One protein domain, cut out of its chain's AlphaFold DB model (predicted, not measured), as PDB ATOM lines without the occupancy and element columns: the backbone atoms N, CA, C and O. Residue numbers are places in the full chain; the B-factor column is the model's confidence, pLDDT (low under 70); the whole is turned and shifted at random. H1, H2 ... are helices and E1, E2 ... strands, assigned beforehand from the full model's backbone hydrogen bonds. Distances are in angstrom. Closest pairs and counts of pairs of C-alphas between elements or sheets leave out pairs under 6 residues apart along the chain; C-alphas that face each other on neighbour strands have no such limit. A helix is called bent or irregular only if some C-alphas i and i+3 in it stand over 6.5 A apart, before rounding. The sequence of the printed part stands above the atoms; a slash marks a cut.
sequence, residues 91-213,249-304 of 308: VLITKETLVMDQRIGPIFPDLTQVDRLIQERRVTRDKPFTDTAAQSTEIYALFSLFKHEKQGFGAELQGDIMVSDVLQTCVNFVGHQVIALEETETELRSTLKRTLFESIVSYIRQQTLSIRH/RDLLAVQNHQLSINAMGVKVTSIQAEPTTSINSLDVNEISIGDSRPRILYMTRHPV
ATOM      1  N   VAL A  91      14.519  -1.472 -31.412       89.75
ATOM      2  CA  VAL A  91      14.416  -2.417 -30.292       89.75
ATOM      3  C   VAL A  91      15.660  -3.298 -30.243       89.75
ATOM      4  O   VAL A  91      16.118  -3.793 -31.270       89.75
ATOM      5  N   LEU A  92      16.222  -3.489 -29.049       89.75
ATOM      6  CA  LEU A  92      17.337  -4.414 -28.851       89.75
ATOM      7  C   LEU A  92      16.844  -5.854 -29.020       89.75
ATOM      8  O   LEU A  92      15.898  -6.254 -28.347       89.75
ATOM      9  N   ILE A  93      17.509  -6.613 -29.886       88.06
ATOM     10  CA  ILE A  93      17.193  -8.014 -30.154       88.06
ATOM     11  C   ILE A  93      18.329  -8.903 -29.637       88.06
ATOM     12  O   ILE A  93      19.450  -8.877 -30.141       88.06
ATOM     13  N   THR A  94      18.010  -9.698 -28.622       85.44
ATOM     14  CA  THR A  94      18.845 -10.708 -27.958       85.44
ATOM     15  C   THR A  94      17.976 -11.902 -27.573       85.44
ATOM     16  O   THR A  94      16.747 -11.844 -27.646       85.44
ATOM     17  N   LYS A  95      18.591 -12.990 -27.106       82.94
ATOM     18  CA  LYS A  95      17.847 -14.201 -26.743       82.94
ATOM     19  C   LYS A  95      16.886 -13.936 -25.591       82.94
ATOM     20  O   LYS A  95      15.769 -14.440 -25.581       82.94
ATOM     21  N   GLU A  96      17.313 -13.113 -24.647       83.62
ATOM     22  CA  GLU A  96      16.544 -12.721 -23.474       83.62
ATOM     23  C   GLU A  96      15.370 -11.828 -23.869       83.62
ATOM     24  O   GLU A  96      14.253 -12.048 -23.407       83.62
ATOM     25  N   THR A  97      15.593 -10.848 -24.750       84.25
ATOM     26  CA  THR A  97      14.532  -9.923 -25.168       84.25
ATOM     27  C   THR A  97      13.457 -10.627 -25.993       84.25
ATOM     28  O   THR A  97      12.287 -10.355 -25.753       84.25
ATOM     29  N   LEU A  98      13.787 -11.587 -26.872       81.50
ATOM     30  CA  LEU A  98      12.758 -12.365 -27.590       81.50
ATOM     31  C   LEU A  98      11.801 -13.108 -26.649       81.50
ATOM     32  O   LEU A  98      10.627 -13.273 -26.976       81.50
ATOM     33  N   VAL A  99      12.302 -13.575 -25.503       80.38
ATOM     34  CA  VAL A  99      11.503 -14.333 -24.529       80.38
ATOM     35  C   VAL A  99      10.740 -13.401 -23.587       80.38
ATOM     36  O   VAL A  99       9.599 -13.686 -23.237       80.38
ATOM     37  N   MET A 100      11.366 -12.304 -23.155       79.56
ATOM     38  CA  MET A 100      10.826 -11.437 -22.101       79.56
ATOM     39  C   MET A 100       9.995 -10.269 -22.637       79.56
ATOM     40  O   MET A 100       9.081  -9.805 -21.954       79.56
ATOM     41  N   ASP A 101      10.295  -9.772 -23.839       80.19
ATOM     42  CA  ASP A 101       9.604  -8.632 -24.434       80.19
ATOM     43  C   ASP A 101       8.455  -9.105 -25.337       80.19
ATOM     44  O   ASP A 101       8.618  -9.513 -26.492       80.19
ATOM     45  N   GLN A 102       7.249  -8.997 -24.782       76.69
ATOM     46  CA  GLN A 102       5.983  -9.358 -25.423       76.69
ATOM     47  C   GLN A 102       5.720  -8.599 -26.732       76.69
ATOM     48  O   GLN A 102       4.892  -9.027 -27.536       76.69
ATOM     49  N   ARG A 103       6.424  -7.485 -26.972       78.25
ATOM     50  CA  ARG A 103       6.276  -6.676 -28.187       78.25
ATOM     51  C   ARG A 103       7.024  -7.260 -29.379       78.25
ATOM     52  O   ARG A 103       6.716  -6.862 -30.494       78.25
ATOM     53  N   ILE A 104       7.997  -8.154 -29.173       82.38
ATOM     54  CA  ILE A 104       8.845  -8.692 -30.254       82.38
ATOM     55  C   ILE A 104       8.734 -10.201 -30.436       82.38
ATOM     56  O   ILE A 104       8.847 -10.660 -31.571       82.38
ATOM     57  N   GLY A 105       8.464 -10.960 -29.369       80.81
ATOM     58  CA  GLY A 105       8.369 -12.424 -29.432       80.81
ATOM     59  C   GLY A 105       7.400 -12.938 -30.507       80.81
ATOM     60  O   GLY A 105       7.765 -13.826 -31.274       80.81
ATOM     61  N   PRO A 106       6.194 -12.356 -30.661       82.00
ATOM     62  CA  PRO A 106       5.277 -12.783 -31.717       82.00
ATOM     63  C   PRO A 106       5.723 -12.419 -33.137       82.00
ATOM     64  O   PRO A 106       5.308 -13.072 -34.090       82.00
ATOM     65  N   ILE A 107       6.539 -11.372 -33.296       84.75
ATOM     66  CA  ILE A 107       7.022 -10.911 -34.605       84.75
ATOM     67  C   ILE A 107       8.205 -11.757 -35.054       84.75
ATOM     68  O   ILE A 107       8.276 -12.129 -36.224       84.75
ATOM     69  N   PHE A 108       9.130 -12.046 -34.142       83.50
ATOM     70  CA  PHE A 108      10.361 -12.777 -34.410       83.50
ATOM     71  C   PHE A 108      10.343 -14.097 -33.637       83.50
ATOM     72  O   PHE A 108      10.706 -14.114 -32.463       83.50
ATOM     73  N   PRO A 109       9.929 -15.203 -34.276       72.75
ATOM     74  CA  PRO A 109       9.768 -16.476 -33.579       72.75
ATOM     75  C   PRO A 109      11.105 -17.122 -33.181       72.75
ATOM     76  O   PRO A 109      11.134 -17.919 -32.248       72.75
ATOM     77  N   ASP A 110      12.200 -16.811 -33.882       79.81
ATOM     78  CA  ASP A 110      13.515 -17.414 -33.645       79.81
ATOM     79  C   ASP A 110      14.662 -16.446 -33.985       79.81
ATOM     80  O   ASP A 110      14.679 -15.822 -35.050       79.81
ATOM     81  N   LEU A 111      15.658 -16.370 -33.095       83.06
ATOM     82  CA  LEU A 111      16.897 -15.624 -33.322       83.06
ATOM     83  C   LEU A 111      17.696 -16.167 -34.503       83.06
ATOM     84  O   LEU A 111      18.273 -15.381 -35.248       83.06
ATOM     85  N   THR A 112      17.702 -17.484 -34.716       84.50
ATOM     86  CA  THR A 112      18.466 -18.084 -35.820       84.50
ATOM     87  C   THR A 112      17.998 -17.535 -37.167       84.50
ATOM     88  O   THR A 112      18.803 -17.273 -38.059       84.50
ATOM     89  N   GLN A 113      16.687 -17.315 -37.315       83.50
ATOM     90  CA  GLN A 113      16.116 -16.692 -38.505       83.50
ATOM     91  C   GLN A 113      16.574 -15.235 -38.656       83.50
ATOM     92  O   GLN A 113      16.938 -14.820 -39.757       83.50
ATOM     93  N   VAL A 114      16.559 -14.469 -37.564       85.94
ATOM     94  CA  VAL A 114      16.989 -13.064 -37.537       85.94
ATOM     95  C   VAL A 114      18.460 -12.941 -37.940       85.94
ATOM     96  O   VAL A 114      18.777 -12.185 -38.860       85.94
ATOM     97  N   ASP A 115      19.337 -13.736 -37.327       86.50
ATOM     98  CA  ASP A 115      20.773 -13.738 -37.615       86.50
ATOM     99  C   ASP A 115      21.048 -14.126 -39.068       86.50
ATOM    100  O   ASP A 115      21.844 -13.474 -39.747       86.50
ATOM    101  N   ARG A 116      20.335 -15.133 -39.589       87.88
ATOM    102  CA  ARG A 116      20.449 -15.550 -40.992       87.88
ATOM    103  C   ARG A 116      20.091 -14.413 -41.950       87.88
ATOM    104  O   ARG A 116      20.839 -14.151 -42.889       87.88
ATOM    105  N   LEU A 117      18.983 -13.712 -41.706       87.38
ATOM    106  CA  LEU A 117      18.542 -12.591 -42.546       87.38
ATOM    107  C   LEU A 117      19.536 -11.420 -42.510       87.38
ATOM    108  O   LEU A 117      19.790 -10.785 -43.538       87.38
ATOM    109  N   ILE A 118      20.131 -11.146 -41.347       87.56
ATOM    110  CA  ILE A 118      21.177 -10.127 -41.200       87.56
ATOM    111  C   ILE A 118      22.437 -10.541 -41.965       87.56
ATOM    112  O   ILE A 118      22.996  -9.728 -42.700       87.56
ATOM    113  N   GLN A 119      22.876 -11.796 -41.849       85.56
ATOM    114  CA  GLN A 119      24.041 -12.311 -42.573       85.56
ATOM    115  C   GLN A 119      23.841 -12.257 -44.094       85.56
ATOM    116  O   GLN A 119      24.698 -11.728 -44.802       85.56
ATOM    117  N   GLU A 120      22.696 -12.728 -44.596       85.56
ATOM    118  CA  GLU A 120      22.332 -12.656 -46.019       85.56
ATOM    119  C   GLU A 120      22.397 -11.211 -46.537       85.56
ATOM    120  O   GLU A 120      22.964 -10.934 -47.603       85.56
ATOM    121  N   ARG A 121      21.869 -10.253 -45.761       85.81
ATOM    122  CA  ARG A 121      21.901  -8.842 -46.149       85.81
ATOM    123  C   ARG A 121      23.300  -8.238 -46.075       85.81
ATOM    124  O   ARG A 121      23.645  -7.415 -46.919       85.81
ATOM    125  N   ARG A 122      24.110  -8.652 -45.102       82.50
ATOM    126  CA  ARG A 122      25.494  -8.193 -44.922       82.50
ATOM    127  C   ARG A 122      26.378  -8.592 -46.103       82.50
ATOM    128  O   ARG A 122      27.180  -7.780 -46.546       82.50
ATOM    129  N   VAL A 123      26.182  -9.795 -46.646       79.38
ATOM    130  CA  VAL A 123      26.900 -10.292 -47.837       79.38
ATOM    131  C   VAL A 123      26.477  -9.558 -49.114       79.38
ATOM    132  O   VAL A 123      27.295  -9.334 -49.999       79.38
ATOM    133  N   THR A 124      25.204  -9.173 -49.218       76.69
ATOM    134  CA  THR A 124      24.621  -8.547 -50.422       76.69
ATOM    135  C   THR A 124      24.607  -7.016 -50.380       76.69
ATOM    136  O   THR A 124      23.933  -6.378 -51.189       76.69
ATOM    137  N   ARG A 125      25.298  -6.399 -49.416       72.06
ATOM    138  CA  ARG A 125      25.354  -4.942 -49.272       72.06
ATOM    139  C   ARG A 125      26.397  -4.348 -50.224       72.06
ATOM    140  O   ARG A 125      27.529  -4.812 -50.264       72.06
ATOM    141  N   ASP A 126      26.038  -3.259 -50.906       65.69
ATOM    142  CA  ASP A 126      26.936  -2.570 -51.850       65.69
ATOM    143  C   ASP A 126      28.128  -1.878 -51.168       65.69
ATOM    144  O   ASP A 126      29.193  -1.720 -51.762       65.69
ATOM    145  N   LYS A 127      27.948  -1.443 -49.915       69.06
ATOM    146  CA  LYS A 127      28.972  -0.767 -49.113       69.06
ATOM    147  C   LYS A 127      29.402  -1.680 -47.958       69.06
ATOM    148  O   LYS A 127      28.554  -1.985 -47.116       69.06
ATOM    149  N   PRO A 128      30.678  -2.098 -47.879       68.06
ATOM    150  CA  PRO A 128      31.166  -2.810 -46.708       68.06
ATOM    151  C   PRO A 128      31.085  -1.904 -45.477       68.06
ATOM    152  O   PRO A 128      31.159  -0.676 -45.574       68.06
ATOM    153  N   PHE A 129      30.922  -2.533 -44.320       68.88
ATOM    154  CA  PHE A 129      31.039  -1.858 -43.037       68.88
ATOM    155  C   PHE A 129      32.404  -1.169 -42.922       68.88
ATOM    156  O   PHE A 129      33.406  -1.704 -43.398       68.88
ATOM    157  N   THR A 130      32.433   0.031 -42.344       62.41
ATOM    158  CA  THR A 130      33.697   0.753 -42.157       62.41
ATOM    159  C   THR A 130      34.582   0.030 -41.133       62.41
ATOM    160  O   THR A 130      34.078  -0.732 -40.312       62.41
ATOM    161  N   ASP A 131      35.897   0.270 -41.119       56.00
ATOM    162  CA  ASP A 131      36.764  -0.273 -40.051       56.00
ATOM    163  C   ASP A 131      36.320   0.211 -38.652       56.00
ATOM    164  O   ASP A 131      36.503  -0.481 -37.653       56.00
ATOM    165  N   THR A 132      35.642   1.360 -38.577       52.44
ATOM    166  CA  THR A 132      34.975   1.865 -37.367       52.44
ATOM    167  C   THR A 132      33.791   0.990 -36.941       52.44
ATOM    168  O   THR A 132      33.494   0.872 -35.756       52.44
ATOM    169  N   ALA A 133      33.129   0.317 -37.879       51.84
ATOM    170  CA  ALA A 133      32.072  -0.648 -37.598       51.84
ATOM    171  C   ALA A 133      32.607  -1.933 -36.960       51.84
ATOM    172  O   ALA A 133      31.888  -2.581 -36.206       51.84
ATOM    173  N   ALA A 134      33.867  -2.300 -37.232       53.31
ATOM    174  CA  ALA A 134      34.534  -3.387 -36.514       53.31
ATOM    175  C   ALA A 134      34.741  -3.036 -35.026       53.31
ATOM    176  O   ALA A 134      34.897  -3.929 -34.200       53.31
ATOM    177  N   GLN A 135      34.696  -1.742 -34.687       51.12
ATOM    178  CA  GLN A 135      34.697  -1.223 -33.316       51.12
ATOM    179  C   GLN A 135      33.285  -0.914 -32.789       51.12
ATOM    180  O   GLN A 135      33.126  -0.659 -31.595       51.12
ATOM    181  N   SER A 136      32.254  -0.924 -33.645       59.66
ATOM    182  CA  SER A 136      30.872  -0.719 -33.211       59.66
ATOM    183  C   SER A 136      30.368  -1.945 -32.472       59.66
ATOM    184  O   SER A 136      30.404  -3.066 -32.974       59.66
ATOM    185  N   THR A 137      29.858  -1.714 -31.268       70.25
ATOM    186  CA  THR A 137      29.290  -2.767 -30.421       70.25
ATOM    187  C   THR A 137      27.911  -3.219 -30.910       70.25
ATOM    188  O   THR A 137      27.455  -4.294 -30.536       70.25
ATOM    189  N   GLU A 138      27.241  -2.424 -31.753       83.94
ATOM    190  CA  GLU A 138      25.877  -2.682 -32.225       83.94
ATOM    191  C   GLU A 138      25.736  -2.413 -33.735       83.94
ATOM    192  O   GLU A 138      26.358  -1.503 -34.276       83.94
ATOM    193  N   ILE A 139      24.884  -3.193 -34.406       89.06
ATOM    194  CA  ILE A 139      24.422  -2.964 -35.784       89.06
ATOM    195  C   ILE A 139      22.921  -2.692 -35.758       89.06
ATOM    196  O   ILE A 139      22.171  -3.352 -35.036       89.06
ATOM    197  N   TYR A 140      22.476  -1.761 -36.596       91.50
ATOM    198  CA  TYR A 140      21.078  -1.384 -36.748       91.50
ATOM    199  C   TYR A 140      20.500  -2.017 -38.013       91.50
ATOM    200  O   TYR A 140      21.093  -1.932 -39.089       91.50
ATOM    201  N   ALA A 141      19.333  -2.646 -37.895       92.00
ATOM    202  CA  ALA A 141      18.657  -3.315 -38.995       92.00
ATOM    203  C   ALA A 141      17.222  -2.805 -39.161       92.00
ATOM    204  O   ALA A 141      16.519  -2.519 -38.193       92.00
ATOM    205  N   LEU A 142      16.787  -2.699 -40.415       91.94
ATOM    206  CA  LEU A 142      15.412  -2.376 -40.780       91.94
ATOM    207  C   LEU A 142      14.756  -3.623 -41.362       91.94
ATOM    208  O   LEU A 142      15.069  -4.034 -42.483       91.94
ATOM    209  N   PHE A 143      13.816  -4.189 -40.617       91.88
ATOM    210  CA  PHE A 143      13.005  -5.315 -41.042       91.88
ATOM    211  C   PHE A 143      11.714  -4.846 -41.711       91.88
ATOM    212  O   PHE A 143      11.058  -3.914 -41.251       91.88
ATOM    213  N   SER A 144      11.332  -5.545 -42.777       90.81
ATOM    214  CA  SER A 144      10.003  -5.502 -43.377       90.81
ATOM    215  C   SER A 144       9.370  -6.877 -43.292       90.81
ATOM    216  O   SER A 144      10.016  -7.885 -43.558       90.81
ATOM    217  N   LEU A 145       8.077  -6.901 -43.001       93.25
ATOM    218  CA  LEU A 145       7.271  -8.115 -42.989       93.25
ATOM    219  C   LEU A 145       5.802  -7.782 -43.266       93.25
ATOM    220  O   LEU A 145       5.416  -6.618 -43.377       93.25
ATOM    221  N   PHE A 146       4.975  -8.811 -43.382       91.25
ATOM    222  CA  PHE A 146       3.541  -8.687 -43.584       91.25
ATOM    223  C   PHE A 146       2.774  -9.309 -42.427       91.25
ATOM    224  O   PHE A 146       3.099 -10.407 -41.974       91.25
ATOM    225  N   LYS A 147       1.681  -8.655 -42.037       91.25
ATOM    226  CA  LYS A 147       0.630  -9.282 -41.241       91.25
ATOM    227  C   LYS A 147      -0.223 -10.179 -42.137       91.25
ATOM    228  O   LYS A 147      -0.597  -9.800 -43.255       91.25
ATOM    229  N   HIS A 148      -0.535 -11.373 -41.660       90.50
ATOM    230  CA  HIS A 148      -1.462 -12.295 -42.293       90.50
ATOM    231  C   HIS A 148      -2.497 -12.752 -41.270       90.50
ATOM    232  O   HIS A 148      -2.158 -13.419 -40.297       90.50
ATOM    233  N   GLU A 149      -3.754 -12.384 -41.500       91.12
ATOM    234  CA  GLU A 149      -4.873 -12.790 -40.656       91.12
ATOM    235  C   GLU A 149      -5.620 -13.943 -41.332       91.12
ATOM    236  O   GLU A 149      -5.925 -13.887 -42.526       91.12
ATOM    237  N   LYS A 150      -5.902 -14.997 -40.567       90.31
ATOM    238  CA  LYS A 150      -6.690 -16.144 -41.009       90.31
ATOM    239  C   LYS A 150      -7.808 -16.394 -40.011       90.31
ATOM    240  O   LYS A 150      -7.553 -16.550 -38.820       90.31
ATOM    241  N   GLN A 151      -9.033 -16.470 -40.515       88.31
ATOM    242  CA  GLN A 151     -10.175 -16.889 -39.714       88.31
ATOM    243  C   GLN A 151     -10.247 -18.414 -39.656       88.31
ATOM    244  O   GLN A 151     -10.005 -19.104 -40.652       88.31
ATOM    245  N   GLY A 152     -10.564 -18.932 -38.480       83.69
ATOM    246  CA  GLY A 152     -10.753 -20.354 -38.241       83.69
ATOM    247  C   GLY A 152     -11.665 -20.584 -37.046       83.69
ATOM    248  O   GLY A 152     -11.927 -19.667 -36.274       83.69
ATOM    249  N   PHE A 153     -12.153 -21.809 -36.912       82.56
ATOM    250  CA  PHE A 153     -12.891 -22.235 -35.730       82.56
ATOM    251  C   PHE A 153     -11.911 -22.826 -34.720       82.56
ATOM    252  O   PHE A 153     -11.075 -23.655 -35.083       82.56
ATOM    253  N   GLY A 154     -11.993 -22.368 -33.476       79.69
ATOM    254  CA  GLY A 154     -11.152 -22.821 -32.375       79.69
ATOM    255  C   GLY A 154     -11.967 -23.097 -31.119       79.69
ATOM    256  O   GLY A 154     -13.189 -22.950 -31.102       79.69
ATOM    257  N   ALA A 155     -11.273 -23.523 -30.067       76.88
ATOM    258  CA  ALA A 155     -11.850 -23.615 -28.735       76.88
ATOM    259  C   ALA A 155     -11.506 -22.346 -27.947       76.88
ATOM    260  O   ALA A 155     -10.373 -21.859 -28.011       76.88
ATOM    261  N   GLU A 156     -12.477 -21.810 -27.220       71.56
ATOM    262  CA  GLU A 156     -12.307 -20.693 -26.293       71.56
ATOM    263  C   GLU A 156     -12.758 -21.141 -24.903       71.56
ATOM    264  O   GLU A 156     -13.757 -21.849 -24.764       71.56
ATOM    265  N   LEU A 157     -12.003 -20.767 -23.875       68.62
ATOM    266  CA  LEU A 157     -12.433 -20.936 -22.495       68.62
ATOM    267  C   LEU A 157     -13.297 -19.721 -22.128       68.62
ATOM    268  O   LEU A 157     -12.898 -18.591 -22.395       68.62
ATOM    269  N   GLN A 158     -14.498 -19.963 -21.604       68.38
ATOM    270  CA  GLN A 158     -15.367 -18.935 -21.030       68.38
ATOM    271  C   GLN A 158     -15.673 -19.311 -19.577       68.38
ATOM    272  O   GLN A 158     -16.532 -20.155 -19.298       68.38
ATOM    273  N   GLY A 159     -14.942 -18.706 -18.642       70.31
ATOM    274  CA  GLY A 159     -14.920 -19.109 -17.240       70.31
ATOM    275  C   GLY A 159     -14.253 -20.475 -17.087       70.31
ATOM    276  O   GLY A 159     -13.071 -20.627 -17.360       70.31
ATOM    277  N   ASP A 160     -15.027 -21.484 -16.685       72.38
ATOM    278  CA  ASP A 160     -14.546 -22.871 -16.557       72.38
ATOM    279  C   ASP A 160     -15.039 -23.780 -17.702       72.38
ATOM    280  O   ASP A 160     -14.824 -24.995 -17.681       72.38
ATOM    281  N   ILE A 161     -15.740 -23.225 -18.701       72.25
ATOM    282  CA  ILE A 161     -16.373 -23.996 -19.779       72.25
ATOM    283  C   ILE A 161     -15.587 -23.811 -21.075       72.25
ATOM    284  O   ILE A 161     -15.447 -22.700 -21.581       72.25
ATOM    285  N   MET A 162     -15.110 -24.920 -21.644       77.31
ATOM    286  CA  MET A 162     -14.505 -24.930 -22.974       77.31
ATOM    287  C   MET A 162     -15.605 -24.946 -24.039       77.31
ATOM    288  O   MET A 162     -16.332 -25.930 -24.180       77.31
ATOM    289  N   VAL A 163     -15.717 -23.856 -24.792       79.38
ATOM    290  CA  VAL A 163     -16.645 -23.704 -25.915       79.38
ATOM    291  C   VAL A 163     -15.889 -24.012 -27.205       79.38
ATOM    292  O   VAL A 163     -14.902 -23.351 -27.523       79.38
ATOM    293  N   SER A 164     -16.324 -25.033 -27.945       83.94
ATOM    294  CA  SER A 164     -15.792 -25.343 -29.276       83.94
ATOM    295  C   SER A 164     -16.473 -24.509 -30.363       83.94
ATOM    296  O   SER A 164     -17.532 -23.925 -30.144       83.94
ATOM    297  N   ASP A 165     -15.870 -24.489 -31.551       82.44
ATOM    298  CA  ASP A 165     -16.417 -23.852 -32.757       82.44
ATOM    299  C   ASP A 165     -16.601 -22.333 -32.653       82.44
ATOM    300  O   ASP A 165     -17.450 -21.734 -33.318       82.44
ATOM    301  N   VAL A 166     -15.755 -21.678 -31.858       79.81
ATOM    302  CA  VAL A 166     -15.728 -20.219 -31.783       79.81
ATOM    303  C   VAL A 166     -14.924 -19.669 -32.954       79.81
ATOM    304  O   VAL A 166     -13.803 -20.107 -33.219       79.81
ATOM    305  N   LEU A 167     -15.498 -18.700 -33.671       83.12
ATOM    306  CA  LEU A 167     -14.811 -18.017 -34.761       83.12
ATOM    307  C   LEU A 167     -13.663 -17.169 -34.195       83.12
ATOM    308  O   LEU A 167     -13.884 -16.179 -33.501       83.12
ATOM    309  N   GLN A 168     -12.433 -17.542 -34.530       85.06
ATOM    310  CA  GLN A 168     -11.202 -16.910 -34.074       85.06
ATOM    311  C   GLN A 168     -10.419 -16.336 -35.255       85.06
ATOM    312  O   GLN A 168     -10.468 -16.845 -36.378       85.06
ATOM    313  N   THR A 169      -9.677 -15.257 -35.002       87.38
ATOM    314  CA  THR A 169      -8.761 -14.661 -35.984       87.38
ATOM    315  C   THR A 169      -7.329 -14.909 -35.538       87.38
ATOM    316  O   THR A 169      -6.868 -14.306 -34.571       87.38
ATOM    317  N   CYS A 170      -6.620 -15.785 -36.244       86.25
ATOM    318  CA  CYS A 170      -5.197 -16.027 -36.029       86.25
ATOM    319  C   CYS A 170      -4.379 -15.017 -36.830       86.25
ATOM    320  O   CYS A 170      -4.607 -14.838 -38.028       86.25
ATOM    321  N   VAL A 171      -3.410 -14.387 -36.181       88.31
ATOM    322  CA  VAL A 171      -2.496 -13.419 -36.775       88.31
ATOM    323  C   VAL A 171      -1.106 -14.024 -36.846       88.31
ATOM    324  O   VAL A 171      -0.527 -14.406 -35.836       88.31
ATOM    325  N   ASN A 172      -0.564 -14.072 -38.057       88.19
ATOM    326  CA  ASN A 172       0.785 -14.530 -38.335       88.19
ATOM    327  C   ASN A 172       1.596 -13.409 -38.983       88.19
ATOM    328  O   ASN A 172       1.080 -12.628 -39.786       88.19
ATOM    329  N   PHE A 173       2.887 -13.385 -38.686       90.44
ATOM    330  CA  PHE A 173       3.850 -12.485 -39.303       90.44
ATOM    331  C   PHE A 173       4.678 -13.273 -40.313       90.44
ATOM    332  O   PHE A 173       5.230 -14.320 -39.987       90.44
ATOM    333  N   VAL A 174       4.712 -12.815 -41.564       90.75
ATOM    334  CA  VAL A 174       5.322 -13.563 -42.674       90.75
ATOM    335  C   VAL A 174       6.141 -12.658 -43.584       90.75
ATOM    336  O   VAL A 174       5.916 -11.452 -43.656       90.75
ATOM    337  N   GLY A 175       7.050 -13.257 -44.353       88.00
ATOM    338  CA  GLY A 175       7.827 -12.538 -45.364       88.00
ATOM    339  C   GLY A 175       8.868 -11.592 -44.771       88.00
ATOM    340  O   GLY A 175       9.083 -10.519 -45.328       88.00
ATOM    341  N   HIS A 176       9.481 -11.975 -43.648       91.25
ATOM    342  CA  HIS A 176      10.570 -11.235 -43.015       91.25
ATOM    343  C   HIS A 176      11.729 -11.014 -43.983       91.25
ATOM    344  O   HIS A 176      12.273 -11.957 -44.557       91.25
ATOM    345  N   GLN A 177      12.100  -9.751 -44.152       89.44
ATOM    346  CA  GLN A 177      13.188  -9.302 -45.011       89.44
ATOM    347  C   GLN A 177      13.947  -8.172 -44.322       89.44
ATOM    348  O   GLN A 177      13.331  -7.308 -43.700       89.44
ATOM    349  N   VAL A 178      15.270  -8.135 -44.482       91.12
ATOM    350  CA  VAL A 178      16.090  -6.998 -44.045       91.12
ATOM    351  C   VAL A 178      16.266  -6.050 -45.225       91.12
ATOM    352  O   VAL A 178      16.912  -6.382 -46.219       91.12
ATOM    353  N   ILE A 179      15.688  -4.857 -45.115       87.44
ATOM    354  CA  ILE A 179      15.789  -3.810 -46.138       87.44
ATOM    355  C   ILE A 179      17.171  -3.153 -46.071       87.44
ATOM    356  O   ILE A 179      17.857  -3.012 -47.090       87.44
ATOM    357  N   ALA A 180      17.596  -2.786 -44.861       87.62
ATOM    358  CA  ALA A 180      18.811  -2.024 -44.621       87.62
ATOM    359  C   ALA A 180      19.556  -2.509 -43.375       87.62
ATOM    360  O   ALA A 180      18.937  -2.973 -42.417       87.62
ATOM    361  N   LEU A 181      20.881  -2.367 -43.422       89.88
ATOM    362  CA  LEU A 181      21.806  -2.565 -42.311       89.88
ATOM    363  C   LEU A 181      22.712  -1.344 -42.236       89.88
ATOM    364  O   LEU A 181      23.330  -0.997 -43.241       89.88
ATOM    365  N   GLU A 182      22.793  -0.717 -41.070       88.50
ATOM    366  CA  GLU A 182      23.557   0.510 -40.846       88.50
ATOM    367  C   GLU A 182      24.283   0.475 -39.493       88.50
ATOM    368  O   GLU A 182      23.988  -0.362 -38.636       88.50
ATOM    369  N   GLU A 183      25.266   1.359 -39.313       86.62
ATOM    370  CA  GLU A 183      26.096   1.417 -38.098       86.62
ATOM    371  C   GLU A 183      25.439   2.291 -37.021       86.62
ATOM    372  O   GLU A 183      25.689   2.123 -35.830       86.62
ATOM    373  N   THR A 184      24.544   3.195 -37.426       87.62
ATOM    374  CA  THR A 184      23.823   4.094 -36.518       87.62
ATOM    375  C   THR A 184      22.328   4.155 -36.823       87.62
ATOM    376  O   THR A 184      21.886   3.950 -37.957       87.62
ATOM    377  N   GLU A 185      21.523   4.519 -35.819       89.25
ATOM    378  CA  GLU A 185      20.090   4.781 -36.013       89.25
ATOM    379  C   GLU A 185      19.843   5.910 -37.029       89.25
ATOM    380  O   GLU A 185      18.934   5.817 -37.855       89.25
ATOM    381  N   THR A 186      20.658   6.970 -37.004       89.25
ATOM    382  CA  THR A 186      20.528   8.116 -37.919       89.25
ATOM    383  C   THR A 186      20.716   7.699 -39.374       89.25
ATOM    384  O   THR A 186      19.944   8.114 -40.246       89.25
ATOM    385  N   GLU A 187      21.708   6.851 -39.648       88.12
ATOM    386  CA  GLU A 187      21.905   6.255 -40.969       88.12
ATOM    387  C   GLU A 187      20.729   5.355 -41.346       88.12
ATOM    388  O   GLU A 187      20.205   5.488 -42.451       88.12
ATOM    389  N   LEU A 188      20.240   4.512 -40.426       89.00
ATOM    390  CA  LEU A 188      19.104   3.622 -40.687       89.00
ATOM    391  C   LEU A 188      17.845   4.402 -41.082       89.00
ATOM    392  O   LEU A 188      17.202   4.084 -42.085       89.00
ATOM    393  N   ARG A 189      17.521   5.465 -40.338       89.62
ATOM    394  CA  ARG A 189      16.391   6.352 -40.647       89.62
ATOM    395  C   ARG A 189      16.595   7.091 -41.968       89.62
ATOM    396  O   ARG A 189      15.636   7.260 -42.717       89.62
ATOM    397  N   SER A 190      17.820   7.501 -42.286       87.88
ATOM    398  CA  SER A 190      18.135   8.152 -43.566       87.88
ATOM    399  C   SER A 190      17.973   7.189 -44.745       87.88
ATOM    400  O   SER A 190      17.346   7.536 -45.750       87.88
ATOM    401  N   THR A 191      18.449   5.950 -44.601       86.06
ATOM    402  CA  THR A 191      18.248   4.886 -45.589       86.06
ATOM    403  C   THR A 191      16.762   4.571 -45.756       86.06
ATOM    404  O   THR A 191      16.300   4.475 -46.891       86.06
ATOM    405  N   LEU A 192      15.984   4.516 -44.668       87.88
ATOM    406  CA  LEU A 192      14.533   4.330 -44.731       87.88
ATOM    407  C   LEU A 192      13.835   5.436 -45.538       87.88
ATOM    408  O   LEU A 192      13.037   5.123 -46.422       87.88
ATOM    409  N   LYS A 193      14.154   6.714 -45.291       88.69
ATOM    410  CA  LYS A 193      13.589   7.848 -46.053       88.69
ATOM    411  C   LYS A 193      13.848   7.696 -47.551       88.69
ATOM    412  O   LYS A 193      12.924   7.827 -48.353       88.69
ATOM    413  N   ARG A 194      15.088   7.357 -47.925       87.00
ATOM    414  CA  ARG A 194      15.469   7.108 -49.323       87.00
ATOM    415  C   ARG A 194      14.700   5.928 -49.919       87.00
ATOM    416  O   ARG A 194      14.132   6.067 -50.998       87.00
ATOM    417  N   THR A 195      14.628   4.797 -49.220       86.62
ATOM    418  CA  THR A 195      13.924   3.604 -49.714       86.62
ATOM    419  C   THR A 195      12.426   3.846 -49.891       86.62
ATOM    420  O   THR A 195      11.852   3.393 -50.883       86.62
ATOM    421  N   LEU A 196      11.781   4.576 -48.976       87.38
ATOM    422  CA  LEU A 196      10.375   4.964 -49.124       87.38
ATOM    423  C   LEU A 196      10.180   5.840 -50.361       87.38
ATOM    424  O   LEU A 196       9.305   5.559 -51.177       87.38
ATOM    425  N   PHE A 197      11.032   6.851 -50.536       87.62
ATOM    426  CA  PHE A 197      10.991   7.736 -51.694       87.62
ATOM    427  C   PHE A 197      11.157   6.974 -53.019       87.62
ATOM    428  O   PHE A 197      10.325   7.104 -53.916       87.62
ATOM    429  N   GLU A 198      12.170   6.113 -53.127       87.56
ATOM    430  CA  GLU A 198      12.396   5.260 -54.303       87.56
ATOM    431  C   GLU A 198      11.211   4.321 -54.573       87.56
ATOM    432  O   GLU A 198      10.811   4.123 -55.723       87.56
ATOM    433  N   SER A 199      10.607   3.776 -53.515       86.81
ATOM    434  CA  SER A 199       9.442   2.896 -53.627       86.81
ATOM    435  C   SER A 199       8.203   3.644 -54.129       86.81
ATOM    436  O   SER A 199       7.485   3.116 -54.975       86.81
ATOM    437  N   ILE A 200       7.981   4.889 -53.689       89.00
ATOM    438  CA  ILE A 200       6.917   5.762 -54.213       89.00
ATOM    439  C   ILE A 200       7.154   6.073 -55.695       89.00
ATOM    440  O   ILE A 200       6.233   5.972 -56.503       89.00
ATOM    441  N   VAL A 201       8.389   6.402 -56.085       87.75
ATOM    442  CA  VAL A 201       8.741   6.651 -57.494       87.75
ATOM    443  C   VAL A 201       8.467   5.411 -58.353       87.75
ATOM    444  O   VAL A 201       7.866   5.514 -59.427       87.75
ATOM    445  N   SER A 202       8.853   4.231 -57.862       87.94
ATOM    446  CA  SER A 202       8.566   2.950 -58.513       87.94
ATOM    447  C   SER A 202       7.059   2.695 -58.639       87.94
ATOM    448  O   SER A 202       6.582   2.328 -59.716       87.94
ATOM    449  N   TYR A 203       6.291   2.975 -57.582       89.06
ATOM    450  CA  TYR A 203       4.835   2.859 -57.585       89.06
ATOM    451  C   TYR A 203       4.184   3.779 -58.627       89.06
ATOM    452  O   TYR A 203       3.419   3.306 -59.467       89.06
ATOM    453  N   ILE A 204       4.546   5.067 -58.666       87.00
ATOM    454  CA  ILE A 204       4.015   6.028 -59.648       87.00
ATOM    455  C   ILE A 204       4.303   5.560 -61.081       87.00
ATOM    456  O   ILE A 204       3.437   5.640 -61.964       87.00
ATOM    457  N   ARG A 205       5.510   5.034 -61.329       86.88
ATOM    458  CA  ARG A 205       5.879   4.449 -62.624       86.88
ATOM    459  C   ARG A 205       4.960   3.277 -62.977       86.88
ATOM    460  O   ARG A 205       4.432   3.235 -64.088       86.88
ATOM    461  N   GLN A 206       4.747   2.342 -62.052       85.38
ATOM    462  CA  GLN A 206       3.883   1.174 -62.261       85.38
ATOM    463  C   GLN A 206       2.415   1.561 -62.474       85.38
ATOM    464  O   GLN A 206       1.774   1.047 -63.394       85.38
ATOM    465  N   GLN A 207       1.892   2.503 -61.691       81.31
ATOM    466  CA  GLN A 207       0.530   3.015 -61.832       81.31
ATOM    467  C   GLN A 207       0.339   3.685 -63.198       81.31
ATOM    468  O   GLN A 207      -0.626   3.405 -63.905       81.31
ATOM    469  N   THR A 208       1.313   4.487 -63.636       76.88
ATOM    470  CA  THR A 208       1.312   5.103 -64.970       76.88
ATOM    471  C   THR A 208       1.266   4.052 -66.081       76.88
ATOM    472  O   THR A 208       0.502   4.192 -67.037       76.88
ATOM    473  N   LEU A 209       2.093   3.006 -65.986       78.56
ATOM    474  CA  LEU A 209       2.092   1.909 -66.957       78.56
ATOM    475  C   LEU A 209       0.746   1.177 -66.961       78.56
ATOM    476  O   LEU A 209       0.201   0.905 -68.027       78.56
ATOM    477  N   SER A 210       0.174   0.934 -65.786       77.62
ATOM    478  CA  SER A 210      -1.117   0.259 -65.641       77.62
ATOM    479  C   SER A 210      -2.252   1.063 -66.277       77.62
ATOM    480  O   SER A 210      -3.017   0.511 -67.062       77.62
ATOM    481  N   ILE A 211      -2.305   2.384 -66.056       72.88
ATOM    482  CA  ILE A 211      -3.283   3.271 -66.714       72.88
ATOM    483  C   ILE A 211      -3.124   3.225 -68.242       72.88
ATOM    484  O   ILE A 211      -4.118   3.223 -68.966       72.88
ATOM    485  N   ARG A 212      -1.888   3.153 -68.756       70.94
ATOM    486  CA  ARG A 212      -1.633   3.033 -70.205       70.94
ATOM    487  C   ARG A 212      -2.159   1.711 -70.777       70.94
ATOM    488  O   ARG A 212      -2.660   1.712 -71.897       70.94
ATOM    489  N   HIS A 213      -2.043   0.613 -70.033       69.44
ATOM    490  CA  HIS A 213      -2.491  -0.712 -70.471       69.44
ATOM    491  C   HIS A 213      -3.994  -0.952 -70.280       69.44
ATOM    492  O   HIS A 213      -4.578  -1.700 -71.057       69.44
ATOM    493  N   ARG A 249      -0.461  11.605 -48.949       85.88
ATOM    494  CA  ARG A 249      -1.142  10.605 -48.111       85.88
ATOM    495  C   ARG A 249      -1.695   9.429 -48.911       85.88
ATOM    496  O   ARG A 249      -1.740   8.328 -48.375       85.88
ATOM    497  N   ASP A 250      -2.063   9.657 -50.167       87.69
ATOM    498  CA  ASP A 250      -2.542   8.598 -51.057       87.69
ATOM    499  C   ASP A 250      -1.363   7.778 -51.594       87.69
ATOM    500  O   ASP A 250      -1.500   6.593 -51.874       87.69
ATOM    501  N   LEU A 251      -0.179   8.389 -51.702       87.50
ATOM    502  CA  LEU A 251       1.047   7.706 -52.120       87.50
ATOM    503  C   LEU A 251       1.704   6.923 -50.987       87.50
ATOM    504  O   LEU A 251       2.285   5.872 -51.244       87.50
ATOM    505  N   LEU A 252       1.651   7.436 -49.759       90.44
ATOM    506  CA  LEU A 252       2.267   6.826 -48.590       90.44
ATOM    507  C   LEU A 252       1.369   7.022 -47.369       90.44
ATOM    508  O   LEU A 252       1.263   8.127 -46.827       90.44
ATOM    509  N   ALA A 253       0.766   5.933 -46.908       91.25
ATOM    510  CA  ALA A 253      -0.068   5.925 -45.716       91.25
ATOM    511  C   ALA A 253       0.581   5.105 -44.602       91.25
ATOM    512  O   ALA A 253       1.327   4.156 -44.847       91.25
ATOM    513  N   VAL A 254       0.278   5.494 -43.365       89.69
ATOM    514  CA  VAL A 254       0.723   4.805 -42.153       89.69
ATOM    515  C   VAL A 254      -0.478   4.565 -41.267       89.69
ATOM    516  O   VAL A 254      -1.247   5.488 -40.994       89.69
ATOM    517  N   GLN A 255      -0.618   3.328 -40.818       89.25
ATOM    518  CA  GLN A 255      -1.640   2.902 -39.883       89.25
ATOM    519  C   GLN A 255      -0.953   2.365 -38.638       89.25
ATOM    520  O   GLN A 255      -0.175   1.414 -38.705       89.25
ATOM    521  N   ASN A 256      -1.253   3.003 -37.510       86.12
ATOM    522  CA  ASN A 256      -0.758   2.597 -36.209       86.12
ATOM    523  C   ASN A 256      -1.928   2.007 -35.436       86.12
ATOM    524  O   ASN A 256      -2.892   2.716 -35.137       86.12
ATOM    525  N   HIS A 257      -1.845   0.724 -35.105       84.50
ATOM    526  CA  HIS A 257      -2.831   0.075 -34.250       84.50
ATOM    527  C   HIS A 257      -2.164  -0.879 -33.276       84.50
ATOM    528  O   HIS A 257      -1.193  -1.568 -33.593       84.50
ATOM    529  N   GLN A 258      -2.745  -0.931 -32.085       86.25
ATOM    530  CA  GLN A 258      -2.389  -1.899 -31.069       86.25
ATOM    531  C   GLN A 258      -3.037  -3.239 -31.427       86.25
ATOM    532  O   GLN A 258      -4.251  -3.333 -31.627       86.25
ATOM    533  N   LEU A 259      -2.220  -4.277 -31.536       86.12
ATOM    534  CA  LEU A 259      -2.655  -5.645 -31.749       86.12
ATOM    535  C   LEU A 259      -2.454  -6.435 -30.458       86.12
ATOM    536  O   LEU A 259      -1.328  -6.587 -29.995       86.12
ATOM    537  N   SER A 260      -3.536  -6.979 -29.912       87.06
ATOM    538  CA  SER A 260      -3.486  -7.898 -28.776       87.06
ATOM    539  C   SER A 260      -3.660  -9.327 -29.270       87.06
ATOM    540  O   SER A 260      -4.694  -9.658 -29.851       87.06
ATOM    541  N   ILE A 261      -2.651 -10.167 -29.059       85.56
ATOM    542  CA  ILE A 261      -2.669 -11.590 -29.420       85.56
ATOM    543  C   ILE A 261      -2.220 -12.440 -28.237       85.56
ATOM    544  O   ILE A 261      -1.361 -12.030 -27.464       85.56
ATOM    545  N   ASN A 262      -2.784 -13.634 -28.087       83.50
ATOM    546  CA  ASN A 262      -2.292 -14.590 -27.097       83.50
ATOM    547  C   ASN A 262      -1.002 -15.288 -27.580       83.50
ATOM    548  O   ASN A 262      -0.550 -15.086 -28.710       83.50
ATOM    549  N   ALA A 263      -0.425 -16.153 -26.744       76.94
ATOM    550  CA  ALA A 263       0.766 -16.939 -27.091       76.94
ATOM    551  C   ALA A 263       0.602 -17.835 -28.342       76.94
ATOM    552  O   ALA A 263       1.596 -18.208 -28.956       76.94
ATOM    553  N   MET A 264      -0.634 -18.151 -28.744       76.38
ATOM    554  CA  MET A 264      -0.947 -18.936 -29.948       76.38
ATOM    555  C   MET A 264      -1.142 -18.068 -31.203       76.38
ATOM    556  O   MET A 264      -1.470 -18.593 -32.267       76.38
ATOM    557  N   GLY A 265      -0.980 -16.746 -31.096       78.94
ATOM    558  CA  GLY A 265      -1.198 -15.807 -32.196       78.94
ATOM    559  C   GLY A 265      -2.674 -15.506 -32.475       78.94
ATOM    560  O   GLY A 265      -2.992 -14.926 -33.508       78.94
ATOM    561  N   VAL A 266      -3.602 -15.877 -31.588       82.75
ATOM    562  CA  VAL A 266      -5.031 -15.561 -31.743       82.75
ATOM    563  C   VAL A 266      -5.300 -14.151 -31.237       82.75
ATOM    564  O   VAL A 266      -4.904 -13.806 -30.124       82.75
ATOM    565  N   LYS A 267      -5.981 -13.335 -32.047       85.06
ATOM    566  CA  LYS A 267      -6.383 -11.970 -31.696       85.06
ATOM    567  C   LYS A 267      -7.370 -11.995 -30.534       85.06
ATOM    568  O   LYS A 267      -8.408 -12.641 -30.626       85.06
ATOM    569  N   VAL A 268      -7.057 -11.252 -29.477       80.56
ATOM    570  CA  VAL A 268      -7.897 -11.126 -28.283       80.56
ATOM    571  C   VAL A 268      -8.623  -9.787 -28.347       80.56
ATOM    572  O   VAL A 268      -7.993  -8.730 -28.359       80.56
ATOM    573  N   THR A 269      -9.952  -9.822 -28.403       68.50
ATOM    574  CA  THR A 269     -10.777  -8.614 -28.241       68.50
ATOM    575  C   THR A 269     -11.065  -8.423 -26.751       68.50
ATOM    576  O   THR A 269     -11.133  -9.403 -26.021       68.50
ATOM    577  N   SER A 270     -11.271  -7.195 -26.271       57.38
ATOM    578  CA  SER A 270     -11.468  -6.858 -24.843       57.38
ATOM    579  C   SER A 270     -12.568  -7.655 -24.113       57.38
ATOM    580  O   SER A 270     -12.619  -7.641 -22.891       57.38
ATOM    581  N   ILE A 271     -13.444  -8.339 -24.853       50.81
ATOM    582  CA  ILE A 271     -14.537  -9.190 -24.353       50.81
ATOM    583  C   ILE A 271     -14.052 -10.627 -24.037       50.81
ATOM    584  O   ILE A 271     -14.701 -11.333 -23.279       50.81
ATOM    585  N   GLN A 272     -12.901 -11.041 -24.575       52.69
ATOM    586  CA  GLN A 272     -12.340 -12.405 -24.518       52.69
ATOM    587  C   GLN A 272     -11.087 -12.504 -23.626       52.69
ATOM    588  O   GLN A 272     -10.409 -13.530 -23.592       52.69
ATOM    589  N   ALA A 273     -10.704 -11.412 -22.958       51.09
ATOM    590  CA  ALA A 273      -9.492 -11.360 -22.149       51.09
ATOM    591  C   ALA A 273      -9.741 -11.976 -20.762       51.09
ATOM    592  O   ALA A 273     -10.128 -11.282 -19.822       51.09
ATOM    593  N   GLU A 274      -9.519 -13.283 -20.632       57.41
ATOM    594  CA  GLU A 274      -9.483 -13.950 -19.328       57.41
ATOM    595  C   GLU A 274      -8.172 -13.652 -18.569       57.41
ATOM    596  O   GLU A 274      -7.106 -13.569 -19.188       57.41
ATOM    597  N   PRO A 275      -8.200 -13.534 -17.225       53.97
ATOM    598  CA  PRO A 275      -7.065 -13.066 -16.416       53.97
ATOM    599  C   PRO A 275      -5.832 -13.987 -16.403       53.97
ATOM    600  O   PRO A 275      -4.769 -13.567 -15.950       53.97
ATOM    601  N   THR A 276      -5.946 -15.232 -16.871       54.59
ATOM    602  CA  THR A 276      -4.869 -16.242 -16.872       54.59
ATOM    603  C   THR A 276      -4.153 -16.377 -18.217       54.59
ATOM    604  O   THR A 276      -3.097 -17.007 -18.283       54.59
ATOM    605  N   THR A 277      -4.687 -15.787 -19.290       61.41
ATOM    606  CA  THR A 277      -4.084 -15.892 -20.623       61.41
ATOM    607  C   THR A 277      -3.001 -14.830 -20.784       61.41
ATOM    608  O   THR A 277      -3.266 -13.639 -20.634       61.41
ATOM    609  N   SER A 278      -1.770 -15.232 -21.114       70.19
ATOM    610  CA  SER A 278      -0.718 -14.277 -21.479       70.19
ATOM    611  C   SER A 278      -1.081 -13.585 -22.798       70.19
ATOM    612  O   SER A 278      -1.133 -14.206 -23.862       70.19
ATOM    613  N   ILE A 279      -1.372 -12.286 -22.713       78.69
ATOM    614  CA  ILE A 279      -1.711 -11.440 -23.859       78.69
ATOM    615  C   ILE A 279      -0.493 -10.594 -24.198       78.69
ATOM    616  O   ILE A 279      -0.052  -9.777 -23.395       78.69
ATOM    617  N   ASN A 280       0.002 -10.758 -25.416       81.50
ATOM    618  CA  ASN A 280       1.030  -9.914 -25.992       81.50
ATOM    619  C   ASN A 280       0.367  -8.727 -26.689       81.50
ATOM    620  O   ASN A 280      -0.498  -8.899 -27.550       81.50
ATOM    621  N   SER A 281       0.784  -7.518 -26.323       83.19
ATOM    622  CA  SER A 281       0.330  -6.277 -26.945       83.19
ATOM    623  C   SER A 281       1.432  -5.701 -27.823       83.19
ATOM    624  O   SER A 281       2.501  -5.355 -27.322       83.19
ATOM    625  N   LEU A 282       1.158  -5.557 -29.117       84.56
ATOM    626  CA  LEU A 282       2.112  -5.073 -30.110       84.56
ATOM    627  C   LEU A 282       1.627  -3.770 -30.734       84.56
ATOM    628  O   LEU A 282       0.514  -3.711 -31.257       84.56
ATOM    629  N   ASP A 283       2.487  -2.758 -30.749       85.06
ATOM    630  CA  ASP A 283       2.264  -1.552 -31.542       85.06
ATOM    631  C   ASP A 283       2.735  -1.814 -32.969       85.06
ATOM    632  O   ASP A 283       3.938  -1.892 -33.244       85.06
ATOM    633  N   VAL A 284       1.777  -1.994 -33.876       87.06
ATOM    634  CA  VAL A 284       2.055  -2.324 -35.270       87.06
ATOM    635  C   VAL A 284       1.978  -1.053 -36.108       87.06
ATOM    636  O   VAL A 284       0.951  -0.377 -36.124       87.06
ATOM    637  N   ASN A 285       3.067  -0.756 -36.820       88.88
ATOM    638  CA  ASN A 285       3.160   0.358 -37.763       88.88
ATOM    639  C   ASN A 285       3.111  -0.209 -39.188       88.88
ATOM    640  O   ASN A 285       4.124  -0.682 -39.712       88.88
ATOM    641  N   GLU A 286       1.926  -0.211 -39.796       91.50
ATOM    642  CA  GLU A 286       1.712  -0.668 -41.170       91.50
ATOM    643  C   GLU A 286       1.854   0.504 -42.142       91.50
ATOM    644  O   GLU A 286       1.130   1.493 -42.059       91.50
ATOM    645  N   ILE A 287       2.788   0.383 -43.080       91.69
ATOM    646  CA  ILE A 287       3.063   1.363 -44.125       91.69
ATOM    647  C   ILE A 287       2.584   0.801 -45.461       91.69
ATOM    648  O   ILE A 287       2.991  -0.291 -45.868       91.69
ATOM    649  N   SER A 288       1.743   1.551 -46.168       93.06
ATOM    650  CA  SER A 288       1.292   1.219 -47.521       93.06
ATOM    651  C   SER A 288       1.743   2.277 -48.518       93.06
ATOM    652  O   SER A 288       1.760   3.471 -48.218       93.06
ATOM    653  N   ILE A 289       2.118   1.821 -49.715       90.69
ATOM    654  CA  ILE A 289       2.513   2.686 -50.828       90.69
ATOM    655  C   ILE A 289       1.440   2.569 -51.905       90.69
ATOM    656  O   ILE A 289       1.353   1.535 -52.579       90.69
ATOM    657  N   GLY A 290       0.600   3.597 -52.017       88.81
ATOM    658  CA  GLY A 290      -0.630   3.536 -52.798       88.81
ATOM    659  C   GLY A 290      -1.493   2.341 -52.411       88.81
ATOM    660  O   GLY A 290      -1.666   2.044 -51.229       88.81
ATOM    661  N   ASP A 291      -1.942   1.595 -53.418       85.88
ATOM    662  CA  ASP A 291      -2.778   0.401 -53.239       85.88
ATOM    663  C   ASP A 291      -1.972  -0.879 -52.936       85.88
ATOM    664  O   ASP A 291      -2.498  -1.995 -52.958       85.88
ATOM    665  N   SER A 292      -0.665  -0.753 -52.681       86.69
ATOM    666  CA  SER A 292       0.183  -1.903 -52.363       86.69
ATOM    667  C   SER A 292      -0.172  -2.494 -51.001       86.69
ATOM    668  O   SER A 292      -0.507  -1.775 -50.058       86.69
ATOM    669  N   ARG A 293      -0.008  -3.819 -50.864       88.81
ATOM    670  CA  ARG A 293      -0.209  -4.518 -49.587       88.81
ATOM    671  C   ARG A 293       0.604  -3.834 -48.468       88.81
ATOM    672  O   ARG A 293       1.823  -3.714 -48.638       88.81
ATOM    673  N   PRO A 294      -0.022  -3.460 -47.335       91.44
ATOM    674  CA  PRO A 294       0.675  -2.830 -46.220       91.44
ATOM    675  C   PRO A 294       1.803  -3.710 -45.687       91.44
ATOM    676  O   PRO A 294       1.647  -4.926 -45.530       91.44
ATOM    677  N   ARG A 295       2.946  -3.086 -45.417       92.06
ATOM    678  CA  ARG A 295       4.126  -3.710 -44.826       92.06
ATOM    679  C   ARG A 295       4.339  -3.151 -43.439       92.06
ATOM    680  O   ARG A 295       4.260  -1.951 -43.221       92.06
ATOM    681  N   ILE A 296       4.673  -4.026 -42.517       91.81
ATOM    682  CA  ILE A 296       5.111  -3.637 -41.190       91.81
ATOM    683  C   ILE A 296       6.611  -3.375 -41.256       91.81
ATOM    684  O   ILE A 296       7.352  -4.229 -41.754       91.81
ATOM    685  N   LEU A 297       7.045  -2.227 -40.736       90.75
ATOM    686  CA  LEU A 297       8.461  -1.910 -40.571       90.75
ATOM    687  C   LEU A 297       8.857  -1.949 -39.096       90.75
ATOM    688  O   LEU A 297       8.201  -1.330 -38.259       90.75
ATOM    689  N   TYR A 298       9.961  -2.631 -38.796       89.81
ATOM    690  CA  TYR A 298      10.570  -2.648 -37.467       89.81
ATOM    691  C   TYR A 298      12.047  -2.303 -37.556       89.81
ATOM    692  O   TYR A 298      12.786  -2.887 -38.349       89.81
ATOM    693  N   MET A 299      12.476  -1.361 -36.722       92.50
ATOM    694  CA  MET A 299      13.889  -1.082 -36.519       92.50
ATOM    695  C   MET A 299      14.379  -1.887 -35.327       92.50
ATOM    696  O   MET A 299      13.746  -1.910 -34.268       92.50
ATOM    697  N   THR A 300      15.513  -2.541 -35.504       91.69
ATOM    698  CA  THR A 300      16.137  -3.364 -34.481       91.69
ATOM    699  C   THR A 300      17.603  -2.993 -34.350       91.69
ATOM    700  O   THR A 300      18.224  -2.494 -35.291       91.69
ATOM    701  N   ARG A 301      18.162  -3.224 -33.168       92.00
ATOM    702  CA  ARG A 301      19.600  -3.145 -32.930       92.00
ATOM    703  C   ARG A 301      20.093  -4.465 -32.363       92.00
ATOM    704  O   ARG A 301      19.418  -5.080 -31.538       92.00
ATOM    705  N   HIS A 302      21.247  -4.899 -32.844       88.12
ATOM    706  CA  HIS A 302      21.825  -6.205 -32.564       88.12
ATOM    707  C   HIS A 302      23.248  -6.021 -32.050       88.12
ATOM    708  O   HIS A 302      24.012  -5.299 -32.696       88.12
ATOM    709  N   PRO A 303      23.631  -6.664 -30.938       82.94
ATOM    710  CA  PRO A 303      25.016  -6.650 -30.499       82.94
ATOM    711  C   PRO A 303      25.889  -7.388 -31.519       82.94
ATOM    712  O   PRO A 303      25.541  -8.474 -31.988       82.94
ATOM    713  N   VAL A 304      27.030  -6.803 -31.870       74.31
ATOM    714  CA  VAL A 304      28.040  -7.470 -32.694       74.31
ATOM    715  C   VAL A 304      28.876  -8.332 -31.760       74.31
ATOM    716  O   VAL A 304      29.533  -7.807 -30.863       74.31
TER     717      VAL A 304
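AT A GLANCE: This is residues 91 to 213 and 249 to 304 of the 308 residues of an uncharacterized protein of Thiorhodococcus mannitoliphagus (UniProt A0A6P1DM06). A twisted sheet of five strands is built of two long hairpins that cross: E1 and E2, bent and reaching out along the longest axis, and E3 and E4, joined to them through E5. The long helix H3 runs beside one part of the sheet, with its residues 208 to 213 sticking out, while H2 packs over E1 and E2 and small H1 lies off the sheet. The printed part has 179 residues, in the order H1 H2 E1 E2 H3 E3 E4 E5, mixed helices and strands; the sheet, E2 E1 E5 E4 E3, is antiparallel throughout. It is only just loose, close to compact, with a radius of gyration of the C-alphas of 19.4 A, and flat, spanning 60 by 51 by 23 A.

HOW THE PARTS SIT: Residues 91 to 92 pair, parallel, with residues 300 to 301 of E5 (residues 295 to 303). H1 (residues 95 to 100) is not on the sheet. H2 (residues 111 to 123) is close to H1 but not clearly touching, the closest C-alphas, of Lys 95 and Leu 111, being 6.8 A apart. H2 is on the sheet at a height of 7.7 A, over E1 (residues 138 to 158) and, only just, with 3 C-alphas, over E2 (residues 161 to 182). E1 and E2 form an antiparallel hairpin, with N 150 and O 170 2.9 A apart; E1 bends by 92 degrees at residue 153, E2 by 76 degrees at residue 165. H3 (residues 185 to 213) is on the sheet but at the sheet's level, at a height of 2.2 A; its closest C-alphas to E2, of Leu 188 and Glu 182, are 5.4 A apart. E3 (residues 252 to 262) and E4 (residues 279 to 289) form a hairpin, with N 255 and O 286 2.8 A apart. E3, E4 and E5 make a meander, each strand the antiparallel neighbour of the one before. E5 pairs staggered, with E4 at N 295 and O 287, 2.8 A, and with E1 at N 141 and O 300, 2.8 A. Every O i to N i+4 pair is within hydrogen-bond range in H2 and H3, and 1 of 2 in H1.

IN THESE COORDINATES: H1 begins at C-alpha 95, (17.847, -14.201, -26.743). E1 is 45.7 A long, E2 51.4 A, H3 41.6 A, E3 and E4 30.7 A each. E5 ends at C-alpha 303, (25.016, -6.650, -30.499).

THE WHOLE: The C-alphas farthest apart, of Asp 131 and Ile 161, are 61.6 A apart. Residues 214 to 248 are not printed; C-alphas 213 and 249 are 25.1 A apart across the cut. The links H2 to E1 and E3 to E4 are long. The mean pLDDT of the printed part is 81.9; residues 126 to 136, 157 to 158, 213 and 269 to 277 are under 70.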